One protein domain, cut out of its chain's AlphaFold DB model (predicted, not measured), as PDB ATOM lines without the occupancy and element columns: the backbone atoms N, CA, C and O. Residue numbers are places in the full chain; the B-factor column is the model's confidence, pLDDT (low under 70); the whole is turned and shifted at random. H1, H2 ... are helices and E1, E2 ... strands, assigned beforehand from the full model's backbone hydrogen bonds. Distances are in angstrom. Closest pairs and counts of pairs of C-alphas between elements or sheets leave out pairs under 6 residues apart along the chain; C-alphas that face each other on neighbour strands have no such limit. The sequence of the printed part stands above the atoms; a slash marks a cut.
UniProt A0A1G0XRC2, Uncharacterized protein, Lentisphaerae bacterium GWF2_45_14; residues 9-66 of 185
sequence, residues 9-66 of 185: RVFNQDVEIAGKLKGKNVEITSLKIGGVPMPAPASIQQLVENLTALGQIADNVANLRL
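This is residues 9 to 66 of the 185 residues of an uncharacterized protein of Lentisphaerae bacterium GWF2_45_14 (UniProt A0A1G0XRC2). A small twisted sheet of four strands, folded back and forth as a meander, makes a head, and one long helix, H1, leads away from it as an arm; residues 51 to 66, of which 51 to 64 belong to H1, stick out free. The 58 printed residues include, in chain order, E1, E2, E3, E4 and H1; the sheet has that strand order, antiparallel, and the class is mixed. The whole is only just loose, close to extended, with a radius of gyration of the C-alphas of 15.3 A and spans of 48 by 28 by 16 A.

E1, residues 9 to 12, and E2, residues 15 to 22, form a hairpin, N 9 and O 17 being within hydrogen-bond range at 2.9 A. E2 forms another with E3, residues 25 to 33, N 20 and O 27 at 2.8 A. E3 bends by 59 degrees at residue 29 and forms a hairpin with E4, residues 36 to 38, N 38 and O 31 at 2.9 A. H1, residues 44 to 64, is not on the sheet; its O i to N i+4 pairs are each within range.

E1 begins at C-alpha 9 (88.831, 6.159, 57.512). E2 measures 22.4 A, E3 22.9 A and H1 30.5 A, ending at C-alpha 64 (61.432, 37.604, 60.792).

The farthest C-alphas, Gly 23 and Leu 66, are 50.4 A apart. The printed part has no cut. Residues 9 to 13, 25 and 36 to 44 have pLDDT under 70.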
ATOM      1  N   ARG A   9      89.965   7.085  57.475       63.00
ATOM      2  CA  ARG A   9      88.831   6.159  57.512       63.00
ATOM      3  C   ARG A   9      87.675   6.764  56.729       63.00
ATOM      4  O   ARG A   9      87.165   7.829  57.069       63.00
ATOM      5  N   VAL A  10      87.290   6.067  55.665       58.38
ATOM      6  CA  VAL A  10      86.111   6.382  54.857       58.38
ATOM      7  C   VAL A  10      84.923   5.683  55.512       58.38
ATOM      8  O   VAL A  10      84.917   4.457  55.615       58.38
ATOM      9  N   PHE A  11      83.957   6.452  56.016       59.25
ATOM     10  CA  PHE A  11      82.772   5.898  56.685       59.25
ATOM     11  C   PHE A  11      81.648   5.608  55.683       59.25
ATOM     12  O   PHE A  11      80.927   4.625  55.837       59.25
ATOM     13  N   ASN A  12      81.541   6.417  54.627       60.69
ATOM     14  CA  ASN A  12      80.769   6.154  53.412       60.69
ATOM     15  C   ASN A  12      81.332   7.011  52.254       60.69
ATOM     16  O   ASN A  12      82.265   7.784  52.464       60.69
ATOM     17  N   GLN A  13      80.771   6.892  51.045       63.91
ATOM     18  CA  GLN A  13      81.223   7.650  49.858       63.91
ATOM     19  C   GLN A  13      81.129   9.178  50.032       63.91
ATOM     20  O   GLN A  13      81.772   9.926  49.300       63.91
ATOM     21  N   ASP A  14      80.369   9.628  51.029       74.19
ATOM     22  CA  ASP A  14      80.095  11.029  51.293       74.19
ATOM     23  C   ASP A  14      80.876  11.581  52.487       74.19
ATOM     24  O   ASP A  14      80.828  12.785  52.680       74.19
ATOM     25  N   VAL A  15      81.579  10.770  53.293       74.06
ATOM     26  CA  VAL A  15      82.256  11.217  54.526       74.06
ATOM     27  C   VAL A  15      83.618  10.536  54.705       74.06
ATOM     28  O   VAL A  15      83.712   9.339  55.003       74.06
ATOM     29  N   GLU A  16      84.687  11.333  54.617       75.81
ATOM     30  CA  GLU A  16      86.069  10.924  54.906       75.81
ATOM     31  C   GLU A  16      86.602  11.666  56.138       75.81
ATOM     32  O   GLU A  16      86.528  12.893  56.190       75.81
ATOM     33  N   ILE A  17      87.186  10.951  57.108       73.44
ATOM     34  CA  ILE A  17      87.812  11.554  58.297       73.44
ATOM     35  C   ILE A  17      89.250  11.046  58.424       73.44
ATOM     36  O   ILE A  17      89.488   9.834  58.413       73.44
ATOM     37  N   ALA A  18      90.207  11.956  58.603       75.38
ATOM     38  CA  ALA A  18      91.550  11.623  59.070       75.38
ATOM     39  C   ALA A  18      91.780  12.222  60.458       75.38
ATOM     40  O   ALA A  18      91.332  13.328  60.762       75.38
ATOM     41  N   GLY A  19      92.489  11.491  61.311       71.81
ATOM     42  CA  GLY A  19      92.849  11.958  62.641       71.81
ATOM     43  C   GLY A  19      94.059  11.222  63.193       71.81
ATOM     44  O   GLY A  19      94.507  10.223  62.633       71.81
ATOM     45  N   LYS A  20      94.587  11.730  64.301       74.56
ATOM     46  CA  LYS A  20      95.710  11.154  65.048       74.56
ATOM     47  C   LYS A  20      95.354  11.056  66.526       74.56
ATOM     48  O   LYS A  20      94.585  11.864  67.047       74.56
ATOM     49  N   LEU A  21      95.928  10.082  67.219       72.06
ATOM     50  CA  LEU A  21      95.843  10.020  68.676       72.06
ATOM     51  C   LEU A  21      96.862  10.988  69.288       72.06
ATOM     52  O   LEU A  21      98.039  10.970  68.935       72.06
ATOM     53  N   LYS A  22      96.417  11.824  70.229       71.50
ATOM     54  CA  LYS A  22      97.277  12.691  71.043       71.50
ATOM     55  C   LYS A  22      96.989  12.429  72.517       71.50
ATOM     56  O   LYS A  22      96.081  13.007  73.115       71.50
ATOM     57  N   GLY A  23      97.749  11.505  73.102       76.19
ATOM     58  CA  GLY A  23      97.477  10.996  74.446       76.19
ATOM     59  C   GLY A  23      96.167  10.203  74.479       76.19
ATOM     60  O   GLY A  23      96.002   9.259  73.714       76.19
ATOM     61  N   LYS A  24      95.229  10.591  75.354       70.44
ATOM     62  CA  LYS A  24      93.889   9.972  75.454       70.44
ATOM     63  C   LYS A  24      92.844  10.592  74.512       70.44
ATOM     64  O   LYS A  24      91.688  10.186  74.555       70.44
ATOM     65  N   ASN A  25      93.240  11.560  73.682       56.94
ATOM     66  CA  ASN A  25      92.340  12.298  72.799       56.94
ATOM     67  C   ASN A  25      92.555  11.908  71.331       56.94
ATOM     68  O   ASN A  25      93.668  11.568  70.926       56.94
ATOM     69  N   VAL A  26      91.499  12.024  70.525       71.88
ATOM     70  CA  VAL A  26      91.565  11.959  69.058       71.88
ATOM     71  C   VAL A  26      91.581  13.388  68.519       71.88
ATOM     72  O   VAL A  26      90.675  14.169  68.801       71.88
ATOM     73  N   GLU A  27      92.604  13.737  67.748       71.19
ATOM     74  CA  GLU A  27      92.710  15.004  67.026       71.19
ATOM     75  C   GLU A  27      92.351  14.749  65.560       71.19
ATOM     76  O   GLU A  27      93.080  14.053  64.854       71.19
ATOM     77  N   ILE A  28      91.214  15.274  65.103       73.06
ATOM     78  CA  ILE A  28      90.801  15.188  63.697       73.06
ATOM     79  C   ILE A  28      91.658  16.167  62.890       73.06
ATOM     80  O   ILE A  28      91.695  17.356  63.192       73.06
ATOM     81  N   THR A  29      92.358  15.666  61.877       70.56
ATOM     82  CA  THR A  29      93.266  16.438  61.018       70.56
ATOM     83  C   THR A  29      92.650  16.773  59.663       70.56
ATOM     84  O   THR A  29      93.071  17.742  59.035       70.56
ATOM     85  N   SER A  30      91.643  16.018  59.209       73.38
ATOM     86  CA  SER A  30      90.839  16.374  58.037       73.38
ATOM     87  C   SER A  30      89.434  15.767  58.093       73.38
ATOM     88  O   SER A  30      89.220  14.694  58.659       73.38
ATOM     89  N   LEU A  31      88.477  16.471  57.488       74.25
ATOM     90  CA  LEU A  31      87.115  16.011  57.232       74.25
ATOM     91  C   LEU A  31      86.766  16.386  55.788       74.25
ATOM     92  O   LEU A  31      86.980  17.531  55.387       74.25
ATOM     93  N   LYS A  32      86.222  15.453  55.007       77.12
ATOM     94  CA  LYS A  32      85.633  15.743  53.693       77.12
ATOM     95  C   LYS A  32      84.188  15.282  53.648       77.12
ATOM     96  O   LYS A  32      83.890  14.208  54.168       77.12
ATOM     97  N   ILE A  33      83.332  16.070  52.994       76.06
ATOM     98  CA  ILE A  33      81.943  15.698  52.708       76.06
ATOM     99  C   ILE A  33      81.708  15.751  51.195       76.06
ATOM    100  O   ILE A  33      81.959  16.786  50.583       76.06
ATOM    101  N   GLY A  34      81.291  14.643  50.576       78.69
ATOM    102  CA  GLY A  34      81.102  14.547  49.118       78.69
ATOM    103  C   GLY A  34      82.360  14.916  48.314       78.69
ATOM    104  O   GLY A  34      82.273  15.578  47.285       78.69
ATOM    105  N   GLY A  35      83.547  14.584  48.835       77.12
ATOM    106  CA  GLY A  35      84.841  14.954  48.245       77.12
ATOM    107  C   GLY A  35      85.284  16.406  48.477       77.12
ATOM    108  O   GLY A  35      86.431  16.736  48.171       77.12
ATOM    109  N   VAL A  36      84.441  17.263  49.063       68.81
ATOM    110  CA  VAL A  36      84.789  18.656  49.385       68.81
ATOM    111  C   VAL A  36      85.601  18.687  50.685       68.81
ATOM    112  O   VAL A  36      85.080  18.262  51.723       68.81
ATOM    113  N   PRO A  37      86.859  19.179  50.676       67.12
ATOM    114  CA  PRO A  37      87.623  19.385  51.899       67.12
ATOM    115  C   PRO A  37      86.890  20.399  52.767       67.12
ATOM    116  O   PRO A  37      86.729  21.556  52.376       67.12
ATOM    117  N   MET A  38      86.441  19.975  53.944       67.69
ATOM    118  CA  MET A  38      85.958  20.933  54.923       67.69
ATOM    119  C   MET A  38      87.194  21.663  55.457       67.69
ATOM    120  O   MET A  38      88.183  20.995  55.792       67.69
ATOM    121  N   PRO A  39      87.192  23.007  55.528       62.31
ATOM    122  CA  PRO A  39      88.229  23.707  56.271       62.31
ATOM    123  C   PRO A  39      88.268  23.065  57.653       62.31
ATOM    124  O   PRO A  39      87.213  22.907  58.270       62.31
ATOM    125  N   ALA A  40      89.449  22.612  58.092       56.69
ATOM    126  CA  ALA A  40      89.584  22.043  59.422       56.69
ATOM    127  C   ALA A  40      88.956  23.060  60.382       56.69
ATOM    128  O   ALA A  40      89.437  24.198  60.428       56.69
ATOM    129  N   PRO A  41      87.846  22.736  61.073       53.81
ATOM    130  CA  PRO A  41      87.368  23.639  62.096       53.81
ATOM    131  C   PRO A  41      88.551  23.818  63.040       53.81
ATOM    132  O   PRO A  41      89.218  22.836  63.377       53.81
ATOM    133  N   ALA A  42      88.864  25.060  63.412       56.22
ATOM    134  CA  ALA A  42      90.036  25.361  64.234       56.22
ATOM    135  C   ALA A  42      90.100  24.484  65.511       56.22
ATOM    136  O   ALA A  42      91.162  24.311  66.101       56.22
ATOM    137  N   SER A  43      88.968  23.883  65.904       67.19
ATOM    138  CA  SER A  43      88.845  22.674  66.725       67.19
ATOM    139  C   SER A  43      87.412  22.104  66.628       67.19
ATOM    140  O   SER A  43      86.532  22.751  66.062       67.19
ATOM    141  N   ILE A  44      87.124  20.938  67.231       69.81
ATOM    142  CA  ILE A  44      85.738  20.436  67.429       69.81
ATOM    143  C   ILE A  44      84.841  21.515  68.064       69.81
ATOM    144  O   ILE A  44      83.672  21.632  67.709       69.81
ATOM    145  N   GLN A  45      85.412  22.346  68.940       74.19
ATOM    146  CA  GLN A  45      84.733  23.474  69.572       74.19
ATOM    147  C   GLN A  45      84.194  24.481  68.541       74.19
ATOM    148  O   GLN A  45      83.021  24.835  68.595       74.19
ATOM    149  N   GLN A  46      85.000  24.857  67.542       76.38
ATOM    150  CA  GLN A  46      84.570  25.760  66.465       76.38
ATOM    151  C   GLN A  46      83.407  25.167  65.660       76.38
ATOM    152  O   GLN A  46      82.521  25.883  65.197       76.38
ATOM    153  N   LEU A  47      83.401  23.844  65.483       76.25
ATOM    154  CA  LEU A  47      82.341  23.151  64.758       76.25
ATOM    155  C   LEU A  47      81.014  23.186  65.540       76.25
ATOM    156  O   LEU A  47      79.960  23.434  64.955       76.25
ATOM    157  N   VAL A  48      81.074  23.010  66.864       81.06
ATOM    158  CA  VAL A  48      79.922  23.146  67.774       81.06
ATOM    159  C   VAL A  48      79.397  24.585  67.796       81.06
ATOM    160  O   VAL A  48      78.185  24.798  67.738       81.06
ATOM    161  N   GLU A  49      80.289  25.572  67.833       84.50
ATOM    162  CA  GLU A  49      79.927  26.993  67.787       84.50
ATOM    163  C   GLU A  49      79.213  27.348  66.482       84.50
ATOM    164  O   GLU A  49      78.141  27.952  66.514       84.50
ATOM    165  N   ASN A  50      79.740  26.896  65.340       82.25
ATOM    166  CA  ASN A  50      79.113  27.121  64.038       82.25
ATOM    167  C   ASN A  50      77.716  26.492  63.961       82.25
ATOM    168  O   ASN A  50      76.784  27.130  63.478       82.25
ATOM    169  N   LEU A  51      77.547  25.259  64.449       87.38
ATOM    170  CA  LEU A  51      76.242  24.593  64.446       87.38
ATOM    171  C   LEU A  51      75.233  25.322  65.344       87.38
ATOM    172  O   LEU A  51      74.074  25.493  64.968       87.38
ATOM    173  N   THR A  52      75.687  25.797  66.502       88.94
ATOM    174  CA  THR A  52      74.863  26.593  67.419       88.94
ATOM    175  C   THR A  52      74.436  27.911  66.769       88.94
ATOM    176  O   THR A  52      73.259  28.266  66.813       88.94
ATOM    177  N   ALA A  53      75.365  28.608  66.107       88.38
ATOM    178  CA  ALA A  53      75.079  29.844  65.386       88.38
ATOM    179  C   ALA A  53      74.077  29.625  64.241       88.38
ATOM    180  O   ALA A  53      73.162  30.426  64.064       88.38
ATOM    181  N   LEU A  54      74.192  28.521  63.495       92.62
ATOM    182  CA  LEU A  54      73.223  28.167  62.452       92.62
ATOM    183  C   LEU A  54      71.816  27.929  63.017       92.62
ATOM    184  O   LEU A  54      70.844  28.367  62.403       92.62
ATOM    185  N   GLY A  55      71.697  27.300  64.191       92.62
ATOM    186  CA  GLY A  55      70.417  27.150  64.889       92.62
ATOM    187  C   GLY A  55      69.788  28.500  65.246       92.62
ATOM    188  O   GLY A  55      68.640  28.761  64.899       92.62
ATOM    189  N   GLN A  56      70.573  29.408  65.829       94.88
ATOM    190  CA  GLN A  56      70.115  30.768  66.149       94.88
ATOM    191  C   GLN A  56      69.691  31.550  64.899       94.88
ATOM    192  O   GLN A  56      68.711  32.293  64.926       94.88
ATOM    193  N   ILE A  57      70.414  31.388  63.787       94.38
ATOM    194  CA  ILE A  57      70.048  32.004  62.508       94.38
ATOM    195  C   ILE A  57      68.702  31.461  62.019       94.38
ATOM    196  O   ILE A  57      67.867  32.250  61.585       94.38
ATOM    197  N   ALA A  58      68.467  30.149  62.107       90.69
ATOM    198  CA  ALA A  58      67.194  29.552  61.709       90.69
ATOM    199  C   ALA A  58      66.019  30.111  62.529       90.69
ATOM    200  O   ALA A  58      65.008  30.510  61.946       90.69
ATOM    201  N   ASP A  59      66.184  30.232  63.848       92.12
ATOM    202  CA  ASP A  59      65.175  30.821  64.736       92.12
ATOM    203  C   ASP A  59      64.915  32.298  64.403       92.12
ATOM    204  O   ASP A  59      63.768  32.738  64.296       92.12
ATOM    205  N   ASN A  60      65.974  33.073  64.162       91.31
ATOM    206  CA  ASN A  60      65.855  34.477  63.769       91.31
ATOM    207  C   ASN A  60      65.123  34.634  62.431       91.31
ATOM    208  O   ASN A  60      64.248  35.490  62.306       91.31
ATOM    209  N   VAL A  61      65.435  33.796  61.438       90.12
ATOM    210  CA  VAL A  61      64.742  33.794  60.143       90.12
ATOM    211  C   VAL A  61      63.267  33.437  60.323       90.12
ATOM    212  O   VAL A  61      62.415  34.099  59.732       90.12
ATOM    213  N   ALA A  62      62.944  32.446  61.156       87.25
ATOM    214  CA  ALA A  62      61.559  32.090  61.453       87.25
ATOM    215  C   ALA A  62      60.792  33.263  62.087       87.25
ATOM    216  O   ALA A  62      59.687  33.579  61.648       87.25
ATOM    217  N   ASN A  63      61.402  33.965  63.043       85.88
ATOM    218  CA  ASN A  63      60.800  35.138  63.680       85.88
ATOM    219  C   ASN A  63      60.594  36.300  62.699       85.88
ATOM    220  O   ASN A  63      59.540  36.934  62.704       85.88
ATOM    221  N   LEU A  64      61.560  36.559  61.813       86.50
ATOM    222  CA  LEU A  64      61.432  37.604  60.792       86.50
ATOM    223  C   LEU A  64      60.296  37.321  59.800       86.50
ATOM    224  O   LEU A  64      59.660  38.259  59.325       86.50
ATOM    225  N   ARG A  65      59.983  36.048  59.520       86.12
ATOM    226  CA  ARG A  65      58.846  35.663  58.659       86.12
ATOM    227  C   ARG A  65      57.477  35.929  59.287       86.12
ATOM    228  O   ARG A  65      56.477  35.844  58.582       86.12
ATOM    229  N   LEU A  66      57.406  36.249  60.578       84.38
ATOM    230  CA  LEU A  66      56.153  36.602  61.251       84.38
ATOM    231  C   LEU A  66      55.852  38.107  61.204       84.38
ATOM    232  O   LEU A  66      54.750  38.519  61.567       84.38
TER     233      LEU A  66